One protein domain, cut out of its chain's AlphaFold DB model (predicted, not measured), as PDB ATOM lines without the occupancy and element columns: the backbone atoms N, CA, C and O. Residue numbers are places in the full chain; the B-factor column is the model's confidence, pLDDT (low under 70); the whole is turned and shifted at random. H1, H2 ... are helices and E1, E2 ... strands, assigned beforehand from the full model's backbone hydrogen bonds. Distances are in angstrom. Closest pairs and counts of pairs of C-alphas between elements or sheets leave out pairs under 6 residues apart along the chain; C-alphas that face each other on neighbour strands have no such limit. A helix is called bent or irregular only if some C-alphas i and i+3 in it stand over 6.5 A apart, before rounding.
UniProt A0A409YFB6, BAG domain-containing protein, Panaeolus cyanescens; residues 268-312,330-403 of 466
ATOM      1  N   ALA A 268      12.686 -43.790  -6.135       96.19
ATOM      2  CA  ALA A 268      13.733 -43.147  -6.917       96.19
ATOM      3  C   ALA A 268      13.858 -43.839  -8.277       96.19
ATOM      4  O   ALA A 268      13.976 -45.066  -8.350       96.19
ATOM      5  N   TYR A 269      13.854 -43.050  -9.350       95.88
ATOM      6  CA  TYR A 269      13.936 -43.569 -10.711       95.88
ATOM      7  C   TYR A 269      15.357 -44.083 -11.021       95.88
ATOM      8  O   TYR A 269      16.339 -43.356 -10.814       95.88
ATOM      9  N   PRO A 270      15.505 -45.331 -11.508       96.44
ATOM     10  CA  PRO A 270      16.810 -45.888 -11.840       96.44
ATOM     11  C   PRO A 270      17.348 -45.252 -13.120       96.44
ATOM     12  O   PRO A 270      16.615 -45.072 -14.084       96.44
ATOM     13  N   HIS A 271      18.641 -44.931 -13.144       96.75
ATOM     14  CA  HIS A 271      19.277 -44.236 -14.275       96.75
ATOM     15  C   HIS A 271      19.591 -45.179 -15.449       96.75
ATOM     16  O   HIS A 271      19.895 -44.736 -16.557       96.75
ATOM     17  N   THR A 272      19.528 -46.484 -15.196       97.38
ATOM     18  CA  THR A 272      19.712 -47.550 -16.175       97.38
ATOM     19  C   THR A 272      18.531 -48.502 -16.050       97.38
ATOM     20  O   THR A 272      18.163 -48.872 -14.935       97.38
ATOM     21  N   ILE A 273      17.938 -48.866 -17.182       97.88
ATOM     22  CA  ILE A 273      16.778 -49.747 -17.275       97.88
ATOM     23  C   ILE A 273      17.152 -50.939 -18.147       97.88
ATOM     24  O   ILE A 273      17.688 -50.778 -19.242       97.88
ATOM     25  N   ASP A 274      16.854 -52.135 -17.657       98.06
ATOM     26  CA  ASP A 274      17.155 -53.382 -18.349       98.06
ATOM     27  C   ASP A 274      15.944 -53.859 -19.173       98.06
ATOM     28  O   ASP A 274      14.853 -54.066 -18.646       98.06
ATOM     29  N   PHE A 275      16.118 -54.088 -20.468       97.38
ATOM     30  CA  PHE A 275      15.077 -54.575 -21.374       97.38
ATOM     31  C   PHE A 275      15.351 -56.012 -21.803       97.38
ATOM     32  O   PHE A 275      16.502 -56.425 -21.945       97.38
ATOM     33  N   GLN A 276      14.297 -56.796 -22.017       96.25
ATOM     34  CA  GLN A 276      14.412 -58.130 -22.592       96.25
ATOM     35  C   GLN A 276      14.762 -58.007 -24.079       96.25
ATOM     36  O   GLN A 276      14.056 -57.343 -24.837       96.25
ATOM     37  N   LYS A 277      15.845 -58.658 -24.508       93.81
ATOM     38  CA  LYS A 277      16.266 -58.653 -25.910       93.81
ATOM     39  C   LYS A 277      15.240 -59.412 -26.768       93.81
ATOM     40  O   LYS A 277      14.973 -60.582 -26.481       93.81
ATOM     41  N   PRO A 278      14.685 -58.801 -27.830       89.94
ATOM     42  CA  PRO A 278      13.761 -59.495 -28.718       89.94
ATOM     43  C   PRO A 278      14.481 -60.651 -29.427       89.94
ATOM     44  O   PRO A 278      15.605 -60.503 -29.906       89.94
ATOM     45  N   GLY A 279      13.845 -61.826 -29.461       88.44
ATOM     46  CA  GLY A 279      14.351 -63.011 -30.165       88.44
ATOM     47  C   GLY A 279      15.447 -63.816 -29.453       88.44
ATOM     48  O   GLY A 279      15.918 -64.800 -30.020       88.44
ATOM     49  N   GLN A 280      15.856 -63.449 -28.232       87.69
ATOM     50  CA  GLN A 280      16.845 -64.212 -27.464       87.69
ATOM     51  C   GLN A 280      16.356 -64.471 -26.035       87.69
ATOM     52  O   GLN A 280      16.227 -63.547 -25.231       87.69
ATOM     53  N   ASP A 281      16.135 -65.742 -25.697       89.69
ATOM     54  CA  ASP A 281      15.744 -66.142 -24.345       89.69
ATOM     55  C   ASP A 281      16.846 -65.775 -23.340       89.69
ATOM     56  O   ASP A 281      17.978 -66.253 -23.417       89.69
ATOM     57  N   GLY A 282      16.518 -64.886 -22.400       89.75
ATOM     58  CA  GLY A 282      17.421 -64.454 -21.329       89.75
ATOM     59  C   GLY A 282      18.448 -63.381 -21.710       89.75
ATOM     60  O   GLY A 282      19.251 -63.002 -20.860       89.75
ATOM     61  N   GLY A 283      18.432 -62.863 -22.943       95.38
ATOM     62  CA  GLY A 283      19.237 -61.694 -23.301       95.38
ATOM     63  C   GLY A 283      18.681 -60.426 -22.650       95.38
ATOM     64  O   GLY A 283      17.477 -60.180 -22.713       95.38
ATOM     65  N   VAL A 284      19.547 -59.612 -22.044       97.31
ATOM     66  CA  VAL A 284      19.178 -58.329 -21.429       97.31
ATOM     67  C   VAL A 284      19.957 -57.199 -22.102       97.31
ATOM     68  O   VAL A 284      21.153 -57.340 -22.348       97.31
ATOM     69  N   ILE A 285      19.275 -56.096 -22.410       96.88
ATOM     70  CA  ILE A 285      19.851 -54.862 -22.953       96.88
ATOM     71  C   ILE A 285      19.710 -53.776 -21.888       96.88
ATOM     72  O   ILE A 285      18.593 -53.408 -21.538       96.88
ATOM     73  N   SER A 286      20.823 -53.255 -21.383       97.62
ATOM     74  CA  SER A 286      20.812 -52.151 -20.419       97.62
ATOM     75  C   SER A 286      20.833 -50.813 -21.150       97.62
ATOM     76  O   SER A 286      21.793 -50.492 -21.848       97.62
ATOM     77  N   VAL A 287      19.783 -50.021 -20.971       97.06
ATOM     78  CA  VAL A 287      19.591 -48.715 -21.607       97.06
ATOM     79  C   VAL A 287      19.687 -47.613 -20.560       97.06
ATOM     80  O   VAL A 287      19.176 -47.744 -19.448       97.06
ATOM     81  N   ARG A 288      20.342 -46.499 -20.895       97.25
ATOM     82  CA  ARG A 288      20.450 -45.338 -20.007       97.25
ATOM     83  C   ARG A 288      19.211 -44.451 -20.141       97.25
ATOM     84  O   ARG A 288      18.932 -43.948 -21.222       97.25
ATOM     85  N   ALA A 289      18.510 -44.213 -19.038       95.44
ATOM     86  CA  ALA A 289      17.375 -43.300 -18.994       95.44
ATOM     87  C   ALA A 289      17.879 -41.868 -18.752       95.44
ATOM     88  O   ALA A 289      18.331 -41.532 -17.657       95.44
ATOM     89  N   LEU A 290      17.876 -41.046 -19.803       89.56
ATOM     90  CA  LEU A 290      18.436 -39.688 -19.771       89.56
ATOM     91  C   LEU A 290      17.445 -38.636 -19.257       89.56
ATOM     92  O   LEU A 290      17.870 -37.625 -18.699       89.56
ATOM     93  N   HIS A 291      16.144 -38.876 -19.423       85.25
ATOM     94  CA  HIS A 291      15.106 -37.896 -19.121       85.25
ATOM     95  C   HIS A 291      14.491 -38.130 -17.740       85.25
ATOM     96  O   HIS A 291      13.938 -39.205 -17.490       85.25
ATOM     97  N   PRO A 292      14.557 -37.149 -16.822       81.25
ATOM     98  CA  PRO A 292      13.849 -37.248 -15.565       81.25
ATOM     99  C   PRO A 292      12.326 -37.188 -15.812       81.25
ATOM    100  O   PRO A 292      11.842 -36.383 -16.606       81.25
ATOM    101  N   PRO A 293      11.526 -37.967 -15.072       79.12
ATOM    102  CA  PRO A 293      10.069 -38.020 -15.237       79.12
ATOM    103  C   PRO A 293       9.325 -36.725 -14.874       79.12
ATOM    104  O   PRO A 293       8.104 -36.661 -15.017       79.12
ATOM    105  N   SER A 294      10.025 -35.683 -14.407       81.06
ATOM    106  CA  SER A 294       9.455 -34.338 -14.256       81.06
ATOM    107  C   SER A 294       8.908 -33.788 -15.571       81.06
ATOM    108  O   SER A 294       7.937 -33.028 -15.551       81.06
ATOM    109  N   ASP A 295       9.484 -34.220 -16.693       76.44
ATOM    110  CA  ASP A 295       9.128 -33.747 -18.028       76.44
ATOM    111  C   ASP A 295       7.823 -34.376 -18.538       76.44
ATOM    112  O   ASP A 295       7.209 -33.854 -19.466       76.44
ATOM    113  N   TYR A 296       7.318 -35.424 -17.870       82.12
ATOM    114  CA  TYR A 296       6.101 -36.127 -18.274       82.12
ATOM    115  C   TYR A 296       4.888 -35.207 -18.402       82.12
ATOM    116  O   TYR A 296       4.190 -35.270 -19.398       82.12
ATOM    117  N   ASN A 297       4.636 -34.308 -17.441       83.88
ATOM    118  CA  ASN A 297       3.441 -33.450 -17.518       83.88
ATOM    119  C   ASN A 297       3.495 -32.477 -18.705       83.88
ATOM    120  O   ASN A 297       2.460 -31.970 -19.131       83.88
ATOM    121  N   ARG A 298       4.707 -32.157 -19.172       84.19
ATOM    122  CA  ARG A 298       4.915 -31.308 -20.339       84.19
ATOM    123  C   ARG A 298       4.691 -32.121 -21.608       84.19
ATOM    124  O   ARG A 298       3.866 -31.725 -22.416       84.19
ATOM    125  N   VAL A 299       5.350 -33.272 -21.718       80.88
ATOM    126  CA  VAL A 299       5.240 -34.160 -22.884       80.88
ATOM    127  C   VAL A 299       3.828 -34.724 -23.035       80.88
ATOM    128  O   VAL A 299       3.319 -34.785 -24.140       80.88
ATOM    129  N   GLU A 300       3.153 -35.097 -21.946       81.62
ATOM    130  CA  GLU A 300       1.766 -35.580 -21.968       81.62
ATOM    131  C   GLU A 300       0.810 -34.490 -22.466       81.62
ATOM    132  O   GLU A 300      -0.094 -34.776 -23.245       81.62
ATOM    133  N   ARG A 301       1.033 -33.232 -22.063       82.62
ATOM    134  CA  ARG A 301       0.259 -32.096 -22.571       82.62
ATOM    135  C   ARG A 301       0.530 -31.861 -24.053       82.62
ATOM    136  O   ARG A 301      -0.419 -31.804 -24.816       82.62
ATOM    137  N   GLU A 302       1.800 -31.778 -24.444       87.81
ATOM    138  CA  GLU A 302       2.203 -31.584 -25.843       87.81
ATOM    139  C   GLU A 302       1.703 -32.739 -26.727       87.81
ATOM    140  O   GLU A 302       1.272 -32.516 -27.851       87.81
ATOM    141  N   ARG A 303       1.685 -33.972 -26.209       82.19
ATOM    142  CA  ARG A 303       1.133 -35.140 -26.897       82.19
ATOM    143  C   ARG A 303      -0.383 -35.057 -27.040       82.19
ATOM    144  O   ARG A 303      -0.865 -35.340 -28.123       82.19
ATOM    145  N   MET A 304      -1.121 -34.698 -25.987       73.94
ATOM    146  CA  MET A 304      -2.576 -34.521 -26.093       73.94
ATOM    147  C   MET A 304      -2.925 -33.401 -27.074       73.94
ATOM    148  O   MET A 304      -3.813 -33.588 -27.888       73.94
ATOM    149  N   GLU A 305      -2.193 -32.287 -27.040       81.94
ATOM    150  CA  GLU A 305      -2.352 -31.191 -28.004       81.94
ATOM    151  C   GLU A 305      -2.031 -31.655 -29.436       81.94
ATOM    152  O   GLU A 305      -2.750 -31.311 -30.368       81.94
ATOM    153  N   ALA A 306      -0.994 -32.477 -29.628       81.38
ATOM    154  CA  ALA A 306      -0.654 -33.037 -30.935       81.38
ATOM    155  C   ALA A 306      -1.673 -34.077 -31.428       81.38
ATOM    156  O   ALA A 306      -1.942 -34.141 -32.621       81.38
ATOM    157  N   GLU A 307      -2.232 -34.890 -30.532       76.69
ATOM    158  CA  GLU A 307      -3.248 -35.897 -30.852       76.69
ATOM    159  C   GLU A 307      -4.604 -35.242 -31.153       76.69
ATOM    160  O   GLU A 307      -5.280 -35.646 -32.092       76.69
ATOM    161  N   GLU A 308      -4.964 -34.180 -30.427       77.81
ATOM    162  CA  GLU A 308      -6.116 -33.319 -30.726       77.81
ATOM    163  C   GLU A 308      -5.941 -32.616 -32.081       77.81
ATOM    164  O   GLU A 308      -6.844 -32.662 -32.912       77.81
ATOM    165  N   ALA A 309      -4.752 -32.069 -32.361       80.81
ATOM    166  CA  ALA A 309      -4.438 -31.466 -33.658       80.81
ATOM    167  C   ALA A 309      -4.412 -32.487 -34.811       80.81
ATOM    168  O   ALA A 309      -4.764 -32.146 -35.939       80.81
ATOM    169  N   ALA A 310      -3.999 -33.731 -34.550       76.50
ATOM    170  CA  ALA A 310      -4.039 -34.810 -35.535       76.50
ATOM    171  C   ALA A 310      -5.480 -35.270 -35.810       76.50
ATOM    172  O   ALA A 310      -5.845 -35.458 -36.966       76.50
ATOM    173  N   MET A 311      -6.323 -35.368 -34.774       72.88
ATOM    174  CA  MET A 311      -7.755 -35.646 -34.941       72.88
ATOM    175  C   MET A 311      -8.490 -34.535 -35.705       72.88
ATOM    176  O   MET A 311      -9.459 -34.829 -36.396       72.88
ATOM    177  N   GLU A 312      -8.032 -33.282 -35.633       77.25
ATOM    178  CA  GLU A 312      -8.617 -32.171 -36.399       77.25
ATOM    179  C   GLU A 312      -8.306 -32.242 -37.914       77.25
ATOM    180  O   GLU A 312      -8.969 -31.574 -38.709       77.25
ATOM    181  N   GLY A 330       9.536 -52.628 -26.014       88.94
ATOM    182  CA  GLY A 330      10.616 -53.264 -25.263       88.94
ATOM    183  C   GLY A 330      10.140 -53.677 -23.877       88.94
ATOM    184  O   GLY A 330       9.871 -52.836 -23.023       88.94
ATOM    185  N   LYS A 331      10.029 -54.985 -23.636       94.38
ATOM    186  CA  LYS A 331       9.545 -55.502 -22.357       94.38
ATOM    187  C   LYS A 331      10.612 -55.309 -21.284       94.38
ATOM    188  O   LYS A 331      11.752 -55.738 -21.460       94.38
ATOM    189  N   LEU A 332      10.237 -54.724 -20.150       96.31
ATOM    190  CA  LEU A 332      11.116 -54.618 -18.985       96.31
ATOM    191  C   LEU A 332      11.578 -56.005 -18.522       96.31
ATOM    192  O   LEU A 332      10.763 -56.891 -18.250       96.31
ATOM    193  N   ALA A 333      12.889 -56.188 -18.385       96.88
ATOM    194  CA  ALA A 333      13.449 -57.416 -17.843       96.88
ATOM    195  C   ALA A 333      13.234 -57.487 -16.319       96.88
ATOM    196  O   ALA A 333      13.229 -56.470 -15.617       96.88
ATOM    197  N   TYR A 334      13.080 -58.703 -15.789       96.88
ATOM    198  CA  TYR A 334      13.026 -58.966 -14.347       96.88
ATOM    199  C   TYR A 334      14.445 -59.091 -13.772       96.88
ATOM    200  O   TYR A 334      14.889 -60.177 -13.403       96.88
ATOM    201  N   THR A 335      15.182 -57.980 -13.733       97.56
ATOM    202  CA  THR A 335      16.531 -57.896 -13.145       97.56
ATOM    203  C   THR A 335      16.504 -57.209 -11.779       97.56
ATOM    204  O   THR A 335      15.519 -56.569 -11.401       97.56
ATOM    205  N   SER A 336      17.597 -57.315 -11.017       97.38
ATOM    206  CA  SER A 336      17.760 -56.582  -9.754       97.38
ATOM    207  C   SER A 336      17.765 -55.063  -9.960       97.38
ATOM    208  O   SER A 336      17.271 -54.341  -9.098       97.38
ATOM    209  N   THR A 337      18.260 -54.583 -11.104       97.38
ATOM    210  CA  THR A 337      18.251 -53.164 -11.490       97.38
ATOM    211  C   THR A 337      16.823 -52.624 -11.597       97.38
ATOM    212  O   THR A 337      16.511 -51.564 -11.059       97.38
ATOM    213  N   ASN A 338      15.930 -53.396 -12.226       97.56
ATOM    214  CA  ASN A 338      14.532 -53.019 -12.438       97.56
ATOM    215  C   ASN A 338      13.605 -53.384 -11.272       97.56
ATOM    216  O   ASN A 338      12.414 -53.075 -11.324       97.56
ATOM    217  N   TYR A 339      14.109 -54.041 -10.222       97.69
ATOM    218  CA  TYR A 339      13.278 -54.516  -9.112       97.69
ATOM    219  C   TYR A 339      12.437 -53.391  -8.495       97.69
ATOM    220  O   TYR A 339      11.246 -53.573  -8.265       97.69
ATOM    221  N   ASN A 340      13.031 -52.210  -8.302       97.38
ATOM    222  CA  ASN A 340      12.331 -51.061  -7.730       97.38
ATOM    223  C   ASN A 340      11.192 -50.557  -8.635       97.38
ATOM    224  O   ASN A 340      10.155 -50.156  -8.112       97.38
ATOM    225  N   LEU A 341      11.353 -50.598  -9.968       97.06
ATOM    226  CA  LEU A 341      10.306 -50.211 -10.927       97.06
ATOM    227  C   LEU A 341       9.110 -51.163 -10.830       97.06
ATOM    228  O   LEU A 341       7.987 -50.719 -10.606       97.06
ATOM    229  N   HIS A 342       9.373 -52.472 -10.925       97.94
ATOM    230  CA  HIS A 342       8.342 -53.510 -10.817       97.94
ATOM    231  C   HIS A 342       7.636 -53.451  -9.464       97.94
ATOM    232  O   HIS A 342       6.412 -53.444  -9.395       97.94
ATOM    233  N   GLN A 343       8.400 -53.325  -8.375       98.19
ATOM    234  CA  GLN A 343       7.841 -53.214  -7.033       98.19
ATOM    235  C   GLN A 343       6.936 -51.981  -6.895       98.19
ATOM    236  O   GLN A 343       5.892 -52.068  -6.246       98.19
ATOM    237  N   TYR A 344       7.326 -50.843  -7.469       98.12
ATOM    238  CA  TYR A 344       6.529 -49.621  -7.418       98.12
ATOM    239  C   TYR A 344       5.238 -49.746  -8.238       98.12
ATOM    240  O   TYR A 344       4.169 -49.410  -7.725       98.12
ATOM    241  N   SER A 345       5.314 -50.324  -9.442       97.62
ATOM    242  CA  SER A 345       4.142 -50.664 -10.262       97.62
ATOM    243  C   SER A 345       3.172 -51.578  -9.503       97.62
ATOM    244  O   SER A 345       2.018 -51.215  -9.274       97.62
ATOM    245  N   ASP A 346       3.672 -52.695  -8.968       98.31
ATOM    246  CA  ASP A 346       2.888 -53.646  -8.173       98.31
ATOM    247  C   ASP A 346       2.218 -52.988  -6.957       98.31
ATOM    248  O   ASP A 346       1.132 -53.385  -6.526       98.31
ATOM    249  N   GLN A 347       2.895 -52.030  -6.314       98.31
ATOM    250  CA  GLN A 347       2.349 -51.305  -5.168       98.31
ATOM    251  C   GLN A 347       1.189 -50.390  -5.573       98.31
ATOM    252  O   GLN A 347       0.204 -50.314  -4.831       98.31
ATOM    253  N   MET A 348       1.274 -49.729  -6.731       98.25
ATOM    254  CA  MET A 348       0.180 -48.924  -7.279       98.25
ATOM    255  C   MET A 348      -1.031 -49.798  -7.619       98.25
ATOM    256  O   MET A 348      -2.135 -49.488  -7.163       98.25
ATOM    257  N   ASP A 349      -0.826 -50.944  -8.269       97.94
ATOM    258  CA  ASP A 349      -1.899 -51.900  -8.578       97.94
ATOM    259  C   ASP A 349      -2.571 -52.434  -7.308       97.94
ATOM    260  O   ASP A 349      -3.799 -52.441  -7.178       97.94
ATOM    261  N   LYS A 350      -1.775 -52.784  -6.288       98.50
ATOM    262  CA  LYS A 350      -2.296 -53.192  -4.972       98.50
ATOM    263  C   LYS A 350      -3.111 -52.085  -4.302       98.50
ATOM    264  O   LYS A 350      -4.074 -52.397  -3.596       98.50
ATOM    265  N   LEU A 351      -2.738 -50.811  -4.453       98.31
ATOM    266  CA  LEU A 351      -3.533 -49.696  -3.927       98.31
ATOM    267  C   LEU A 351      -4.845 -49.519  -4.695       98.31
ATOM    268  O   LEU A 351      -5.871 -49.297  -4.053       98.31
ATOM    269  N   LEU A 352      -4.836 -49.662  -6.022       98.00
ATOM    270  CA  LEU A 352      -6.049 -49.614  -6.843       98.00
ATOM    271  C   LEU A 352      -7.034 -50.719  -6.438       98.00
ATOM    272  O   LEU A 352      -8.177 -50.418  -6.097       98.00
ATOM    273  N   MET A 353      -6.560 -51.963  -6.303       98.31
ATOM    274  CA  MET A 353      -7.382 -53.080  -5.818       98.31
ATOM    275  C   MET A 353      -7.981 -52.813  -4.425       98.31
ATOM    276  O   MET A 353      -9.139 -53.134  -4.157       98.31
ATOM    277  N   LYS A 354      -7.211 -52.203  -3.511       98.44
ATOM    278  CA  LYS A 354      -7.702 -51.836  -2.169       98.44
ATOM    279  C   LYS A 354      -8.735 -50.710  -2.209       98.44
ATOM    280  O   LYS A 354      -9.660 -50.716  -1.396       98.44
ATOM    281  N   LEU A 355      -8.583 -49.745  -3.117       98.25
ATOM    282  CA  LEU A 355      -9.528 -48.642  -3.292       98.25
ATOM    283  C   LEU A 355     -10.880 -49.131  -3.809       98.25
ATOM    284  O   LEU A 355     -11.908 -48.634  -3.338       98.25
ATOM    285  N   ASP A 356     -10.894 -50.123  -4.698       97.69
ATOM    286  CA  ASP A 356     -12.129 -50.733  -5.202       97.69
ATOM    287  C   ASP A 356     -12.942 -51.403  -4.091       97.69
ATOM    288  O   ASP A 356     -14.170 -51.295  -4.068       97.69
ATOM    289  N   GLY A 357     -12.258 -51.978  -3.096       97.88
ATOM    290  CA  GLY A 357     -12.882 -52.537  -1.895       97.88
ATOM    291  C   GLY A 357     -13.507 -51.505  -0.942       97.88
ATOM    292  O   GLY A 357     -14.210 -51.891  -0.008       97.88
ATOM    293  N   VAL A 358     -13.286 -50.197  -1.131       98.44
ATOM    294  CA  VAL A 358     -13.880 -49.167  -0.261       98.44
ATOM    295  C   VAL A 358     -15.314 -48.873  -0.677       98.44
ATOM    296  O   VAL A 358     -15.577 -48.185  -1.670       98.44
ATOM    297  N   GLU A 359     -16.257 -49.322   0.144       98.19
ATOM    298  CA  GLU A 359     -17.677 -49.045  -0.030       98.19
ATOM    299  C   GLU A 359     -18.018 -47.573   0.242       98.19
ATOM    300  O   GLU A 359     -17.591 -46.965   1.229       98.19
ATOM    301  N   SER A 360     -18.846 -46.989  -0.627       97.50
ATOM    302  CA  SER A 360     -19.249 -45.580  -0.520       97.50
ATOM    303  C   SER A 360     -20.495 -45.338   0.333       97.50
ATOM    304  O   SER A 360     -20.778 -44.190   0.674       97.50
ATOM    305  N   TRP A 361     -21.266 -46.387   0.654       96.81
ATOM    306  CA  TRP A 361     -22.533 -46.299   1.403       96.81
ATOM    307  C   TRP A 361     -23.524 -45.254   0.838       96.81
ATOM    308  O   TRP A 361     -24.288 -44.616   1.573       96.81
ATOM    309  N   GLY A 362     -23.478 -45.036  -0.484       96.00
ATOM    310  CA  GLY A 362     -24.281 -44.039  -1.203       96.00
ATOM    311  C   GLY A 362     -23.810 -42.587  -1.040       96.00
ATOM    312  O   GLY A 362     -24.403 -41.684  -1.625       96.00
ATOM    313  N   CYS A 363     -22.740 -42.325  -0.284       97.62
ATOM    314  CA  CYS A 363     -22.212 -40.978  -0.095       97.62
ATOM    315  C   CYS A 363     -21.466 -40.505  -1.356       97.62
ATOM    316  O   CYS A 363     -20.475 -41.110  -1.775       97.62
ATOM    317  N   LYS A 364     -21.928 -39.404  -1.969       96.69
ATOM    318  CA  LYS A 364     -21.302 -38.804  -3.164       96.69
ATOM    319  C   LYS A 364     -19.840 -38.409  -2.902       96.69
ATOM    320  O   LYS A 364     -18.974 -38.814  -3.668       96.69
ATOM    321  N   GLY A 365     -19.561 -37.746  -1.778       96.94
ATOM    322  CA  GLY A 365     -18.208 -37.288  -1.445       96.94
ATOM    323  C   GLY A 365     -17.184 -38.420  -1.290       96.94
ATOM    324  O   GLY A 365     -16.044 -38.273  -1.723       96.94
ATOM    325  N   VAL A 366     -17.590 -39.593  -0.778       98.25
ATOM    326  CA  VAL A 366     -16.710 -40.777  -0.717       98.25
ATOM    327  C   VAL A 366     -16.368 -41.263  -2.130       98.25
ATOM    328  O   VAL A 366     -15.210 -41.563  -2.410       98.25
ATOM    329  N   ARG A 367     -17.347 -41.291  -3.050       97.88
ATOM    330  CA  ARG A 367     -17.121 -41.673  -4.458       97.88
ATOM    331  C   ARG A 367     -16.210 -40.685  -5.181       97.88
ATOM    332  O   ARG A 367     -15.291 -41.121  -5.871       97.88
ATOM    333  N   ASP A 368     -16.445 -39.387  -5.008       96.25
ATOM    334  CA  ASP A 368     -15.622 -38.327  -5.601       96.25
ATOM    335  C   ASP A 368     -14.179 -38.410  -5.102       96.25
ATOM    336  O   ASP A 368     -13.241 -38.432  -5.901       96.25
ATOM    337  N   ARG A 369     -13.989 -38.555  -3.784       98.06
ATOM    338  CA  ARG A 369     -12.658 -38.687  -3.191       98.06
ATOM    339  C   ARG A 369     -11.941 -39.946  -3.672       98.06
ATOM    340  O   ARG A 369     -10.767 -39.860  -4.021       98.06
ATOM    341  N   ARG A 370     -12.635 -41.087  -3.736       98.38
ATOM    342  CA  ARG A 370     -12.084 -42.339  -4.277       98.38
ATOM    343  C   ARG A 370     -11.629 -42.160  -5.725       98.38
ATOM    344  O   ARG A 370     -10.478 -42.450  -6.024       98.38
ATOM    345  N   ARG A 371     -12.484 -41.604  -6.595       97.56
ATOM    346  CA  ARG A 371     -12.135 -41.296  -7.996       97.56
ATOM    347  C   ARG A 371     -10.918 -40.385  -8.105       97.56
ATOM    348  O   ARG A 371     -10.054 -40.638  -8.933       97.56
ATOM    349  N   SER A 372     -10.834 -39.347  -7.276       97.25
ATOM    350  CA  SER A 372      -9.684 -38.439  -7.272       97.25
ATOM    351  C   SER A 372      -8.378 -39.165  -6.945       97.25
ATOM    352  O   SER A 372      -7.359 -38.877  -7.568       97.25
ATOM    353  N   ILE A 373      -8.398 -40.094  -5.984       97.88
ATOM    354  CA  ILE A 373      -7.214 -40.881  -5.616       97.88
ATOM    355  C   ILE A 373      -6.858 -41.847  -6.750       97.88
ATOM    356  O   ILE A 373      -5.712 -41.850  -7.182       97.88
ATOM    357  N   VAL A 374      -7.835 -42.580  -7.298       97.94
ATOM    358  CA  VAL A 374      -7.634 -43.480  -8.451       97.94
ATOM    359  C   VAL A 374      -7.028 -42.730  -9.639       97.94
ATOM    360  O   VAL A 374      -6.018 -43.164 -10.174       97.94
ATOM    361  N   LYS A 375      -7.558 -41.551  -9.994       96.56
ATOM    362  CA  LYS A 375      -6.998 -40.693 -11.055       96.56
ATOM    363  C   LYS A 375      -5.573 -40.217 -10.767       96.56
ATOM    364  O   LYS A 375      -4.847 -39.882 -11.695       96.56
ATOM    365  N   SER A 376      -5.199 -40.076  -9.499       96.25
ATOM    366  CA  SER A 376      -3.848 -39.644  -9.120       96.25
ATOM    367  C   SER A 376      -2.860 -40.807  -9.207       96.25
ATOM    368  O   SER A 376      -1.775 -40.626  -9.742       96.25
ATOM    369  N   ILE A 377      -3.270 -42.001  -8.763       97.25
ATOM    370  CA  ILE A 377      -2.483 -43.232  -8.900       97.25
ATOM    371  C   ILE A 377      -2.322 -43.602 -10.378       97.25
ATOM    372  O   ILE A 377      -1.209 -43.851 -10.814       97.25
ATOM    373  N   GLY A 378      -3.400 -43.559 -11.166       95.38
ATOM    374  CA  GLY A 378      -3.358 -43.867 -12.598       95.38
ATOM    375  C   GLY A 378      -2.444 -42.930 -13.389       95.38
ATOM    376  O   GLY A 378      -1.695 -43.394 -14.236       95.38
ATOM    377  N   ARG A 379      -2.428 -41.630 -13.061       93.19
ATOM    378  CA  ARG A 379      -1.474 -40.679 -13.659       93.19
ATOM    379  C   ARG A 379      -0.023 -40.999 -13.311       93.19
ATOM    380  O   ARG A 379       0.858 -40.817 -14.139       93.19
ATOM    381  N   GLU A 380       0.241 -41.464 -12.093       96.12
ATOM    382  CA  GLU A 380       1.596 -41.858 -11.699       96.12
ATOM    383  C   GLU A 380       2.024 -43.179 -12.353       96.12
ATOM    384  O   GLU A 380       3.165 -43.291 -12.788       96.12
ATOM    385  N   ALA A 381       1.108 -44.142 -12.488       96.00
ATOM    386  CA  ALA A 381       1.346 -45.375 -13.234       96.00
ATOM    387  C   ALA A 381       1.642 -45.080 -14.713       96.00
ATOM    388  O   ALA A 381       2.669 -45.508 -15.225       96.00
ATOM    389  N   ALA A 382       0.827 -44.242 -15.361       91.31
ATOM    390  CA  ALA A 382       1.054 -43.813 -16.741       91.31
ATOM    391  C   ALA A 382       2.388 -43.063 -16.915       91.31
ATOM    392  O   ALA A 382       3.091 -43.263 -17.904       91.31
ATOM    393  N   ARG A 383       2.781 -42.247 -15.928       93.88
ATOM    394  CA  ARG A 383       4.096 -41.591 -15.894       93.88
ATOM    395  C   ARG A 383       5.242 -42.591 -15.794       93.88
ATOM    396  O   ARG A 383       6.259 -42.417 -16.463       93.88
ATOM    397  N   LEU A 384       5.108 -43.599 -14.933       95.62
ATOM    398  CA  LEU A 384       6.090 -44.673 -14.808       95.62
ATOM    399  C   LEU A 384       6.216 -45.435 -16.128       95.62
ATOM    400  O   LEU A 384       7.334 -45.706 -16.559       95.62
ATOM    401  N   ASP A 385       5.084 -45.704 -16.780       94.25
ATOM    402  CA  ASP A 385       5.044 -46.400 -18.058       94.25
ATOM    403  C   ASP A 385       5.709 -45.625 -19.178       94.25
ATOM    404  O   ASP A 385       6.570 -46.143 -19.889       94.25
ATOM    405  N   TRP A 386       5.361 -44.350 -19.293       92.75
ATOM    406  CA  TRP A 386       6.006 -43.460 -20.236       92.75
ATOM    407  C   TRP A 386       7.516 -43.384 -20.009       92.75
ATOM    408  O   TRP A 386       8.268 -43.467 -20.971       92.75
ATOM    409  N   TYR A 387       7.972 -43.301 -18.756       94.62
ATOM    410  CA  TYR A 387       9.395 -43.187 -18.435       94.62
ATOM    411  C   TYR A 387      10.233 -44.332 -19.021       94.62
ATOM    412  O   TYR A 387      11.268 -44.087 -19.643       94.62
ATOM    413  N   TRP A 388       9.800 -45.583 -18.845       95.69
ATOM    414  CA  TRP A 388      10.554 -46.708 -19.396       95.69
ATOM    415  C   TRP A 388      10.351 -46.863 -20.908       95.69
ATOM    416  O   TRP A 388      11.298 -47.231 -21.602       95.69
ATOM    417  N   LYS A 389       9.167 -46.536 -21.443       93.31
ATOM    418  CA  LYS A 389       8.915 -46.552 -22.894       93.31
ATOM    419  C   LYS A 389       9.769 -45.524 -23.632       93.31
ATOM    420  O   LYS A 389      10.364 -45.861 -24.649       93.31
ATOM    421  N   GLU A 390       9.888 -44.312 -23.100       92.75
ATOM    422  CA  GLU A 390      10.718 -43.248 -23.671       92.75
ATOM    423  C   GLU A 390      12.194 -43.654 -23.682       92.75
ATOM    424  O   GLU A 390      12.867 -43.520 -24.701       92.75
ATOM    425  N   ALA A 391      12.693 -44.241 -22.586       95.00
ATOM    426  CA  ALA A 391      14.060 -44.758 -22.539       95.00
ATOM    427  C   ALA A 391      14.313 -45.805 -23.640       95.00
ATOM    428  O   ALA A 391      15.360 -45.783 -24.288       95.00
ATOM    429  N   TRP A 392      13.348 -46.695 -23.887       95.50
ATOM    430  CA  TRP A 392      13.431 -47.668 -24.975       95.50
ATOM    431  C   TRP A 392      13.409 -47.012 -26.363       95.50
ATOM    432  O   TRP A 392      14.228 -47.352 -27.217       95.50
ATOM    433  N   GLN A 393      12.505 -46.059 -26.593       92.69
ATOM    434  CA  GLN A 393      12.409 -45.336 -27.864       92.69
ATOM    435  C   GLN A 393      13.687 -44.549 -28.174       92.69
ATOM    436  O   GLN A 393      14.169 -44.578 -29.306       92.69
ATOM    437  N   GLU A 394      14.272 -43.900 -27.169       93.12
ATOM    438  CA  GLU A 394      15.549 -43.192 -27.271       93.12
ATOM    439  C   GLU A 394      16.682 -44.143 -27.683       93.12
ATOM    440  O   GLU A 394      17.445 -43.847 -28.603       93.12
ATOM    441  N   TYR A 395      16.752 -45.325 -27.066       95.06
ATOM    442  CA  TYR A 395      17.713 -46.359 -27.450       95.06
ATOM    443  C   TYR A 395      17.529 -46.823 -28.897       95.06
ATOM    444  O   TYR A 395      18.506 -46.916 -29.638       95.06
ATOM    445  N   MET A 396      16.288 -47.059 -29.332       94.31
ATOM    446  CA  MET A 396      16.001 -47.429 -30.722       94.31
ATOM    447  C   MET A 396      16.416 -46.323 -31.703       94.31
ATOM    448  O   MET A 396      16.963 -46.614 -32.764       94.31
ATOM    449  N   ARG A 397      16.224 -45.052 -31.331       93.31
ATOM    450  CA  ARG A 397      16.656 -43.896 -32.129       93.31
ATOM    451  C   ARG A 397      18.181 -43.804 -32.231       93.31
ATOM    452  O   ARG A 397      18.706 -43.463 -33.288       93.31
ATOM    453  N   GLN A 398      18.893 -44.132 -31.153       94.25
ATOM    454  CA  GLN A 398      20.357 -44.193 -31.139       94.25
ATOM    455  C   GLN A 398      20.880 -45.342 -32.006       94.25
ATOM    456  O   GLN A 398      21.761 -45.109 -32.829       94.25
ATOM    457  N   GLN A 399      20.275 -46.529 -31.916       93.00
ATOM    458  CA  GLN A 399      20.636 -47.674 -32.760       93.00
ATOM    459  C   GLN A 399      20.466 -47.370 -34.253       93.00
ATOM    460  O   GLN A 399      21.373 -47.616 -35.041       93.00
ATOM    461  N   GLN A 400      19.362 -46.727 -34.649       91.88
ATOM    462  CA  GLN A 400      19.157 -46.307 -36.043       91.88
ATOM    463  C   GLN A 400      20.195 -45.281 -36.524       91.88
ATOM    464  O   GLN A 400      20.542 -45.251 -37.706       91.88
ATOM    465  N   LYS A 401      20.688 -44.420 -35.624       93.31
ATOM    466  CA  LYS A 401      21.716 -43.423 -35.938       93.31
ATOM    467  C   LYS A 401      23.105 -44.050 -36.089       93.31
ATOM    468  O   LYS A 401      23.883 -43.548 -36.890       93.31
ATOM    469  N   GLU A 402      23.412 -45.101 -35.331       91.94
ATOM    470  CA  GLU A 402      24.676 -45.843 -35.433       91.94
ATOM    471  C   GLU A 402      24.691 -46.813 -36.625       91.94
ATOM    472  O   GLU A 402      25.725 -46.971 -37.271       91.94
ATOM    473  N   GLU A 403      23.550 -47.436 -36.947       89.00
ATOM    474  CA  GLU A 403      23.427 -48.372 -38.071       89.00
ATOM    475  C   GLU A 403      23.426 -47.700 -39.437       89.00
ATOM    476  O   GLU A 403      23.815 -48.356 -40.400       89.00
TER     477      GLU A 403
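This is residues 268 to 312 and 330 to 403 of the 466 residues of the protein "BAG domain-containing protein" of Panaeolus cyanescens (UniProt A0A409YFB6). One very long helix, H3, makes the longest axis, and H2 folds back along it to form a helical hairpin, while a small hairpin of two strands, E1 and E2, packs on residues 387 to 396 of H3. H1 begins at H3 and runs off about perpendicular to it as an arm; its residues 301 to 311 stick out, as do residues 397 to 403 at the end of H3. The printed part has 119 residues, with two named strands and three named helices in the order E1, E2, H1, H2, H3; the sheet, order E1 - E2, is antiparallel, and the class is mostly helix. The whole is loose, with a radius of gyration of the C-alphas of 17.9 A and spans of 60 by 41 by 25 A.

E1, residues 272 to 276, and E2, residues 284 to 288, are antiparallel neighbours in a hairpin, at 150 degrees between their directions. N 273 and O 287, and N 285 and O 275, are within hydrogen-bond range, each pair at 2.8 A. H1, residues 293 to 311, follows E2 by a tight link and has a kink of 26 degrees near residue 300. It is irregular, but only just: C-alphas 294 and 297 are 6.9 A apart. H1 touches H3, residues 364 to 403, with residues 293 to 296 alone, about perpendicular at 89 degrees; the closest C-alphas are those of Pro 293 and Tyr 387, 6.1 A apart. H2, residues 339 to 356, touches residues 370 to 384 of H3 at a shallow tilt of 26 degrees, opposite ways, with the C-alphas of Met 348 and Ile 377 closest at 6.5 A. The closest C-alphas of E2 and H3 are those of Val 287 and Tyr 395, 6.6 A apart; those of E1 and H3 are Ile 273 and Trp 388, 7.2 A apart. H2 is apart from E1, E2 and H1. Every O i to N i+4 pair is within hydrogen-bond range in H2 and H3, and 13 of 15 in H1.

E1 begins at C-alpha 272, (19.712, -47.550, -16.175), and is 13.5 A long; E2 is 13.1 A long. H1 measures 26.7 A from C-alpha 293 to C-alpha 311, at (-7.755, -35.646, -34.941). H2 measures 26.0 A, and H3 57.5 A, ending at C-alpha 403, (23.427, -48.372, -38.071).

The C-alphas farthest apart are those of Trp 361 and Glu 403, 60.6 A. Residues 313 to 329 are not printed, and C-alphas 312 and 330 are 30.6 A apart across this cut. Of the links that are printed whole, none is long. The mean pLDDT of the printed part is 92.9, that of H1 is 80, and no printed residue is under 70.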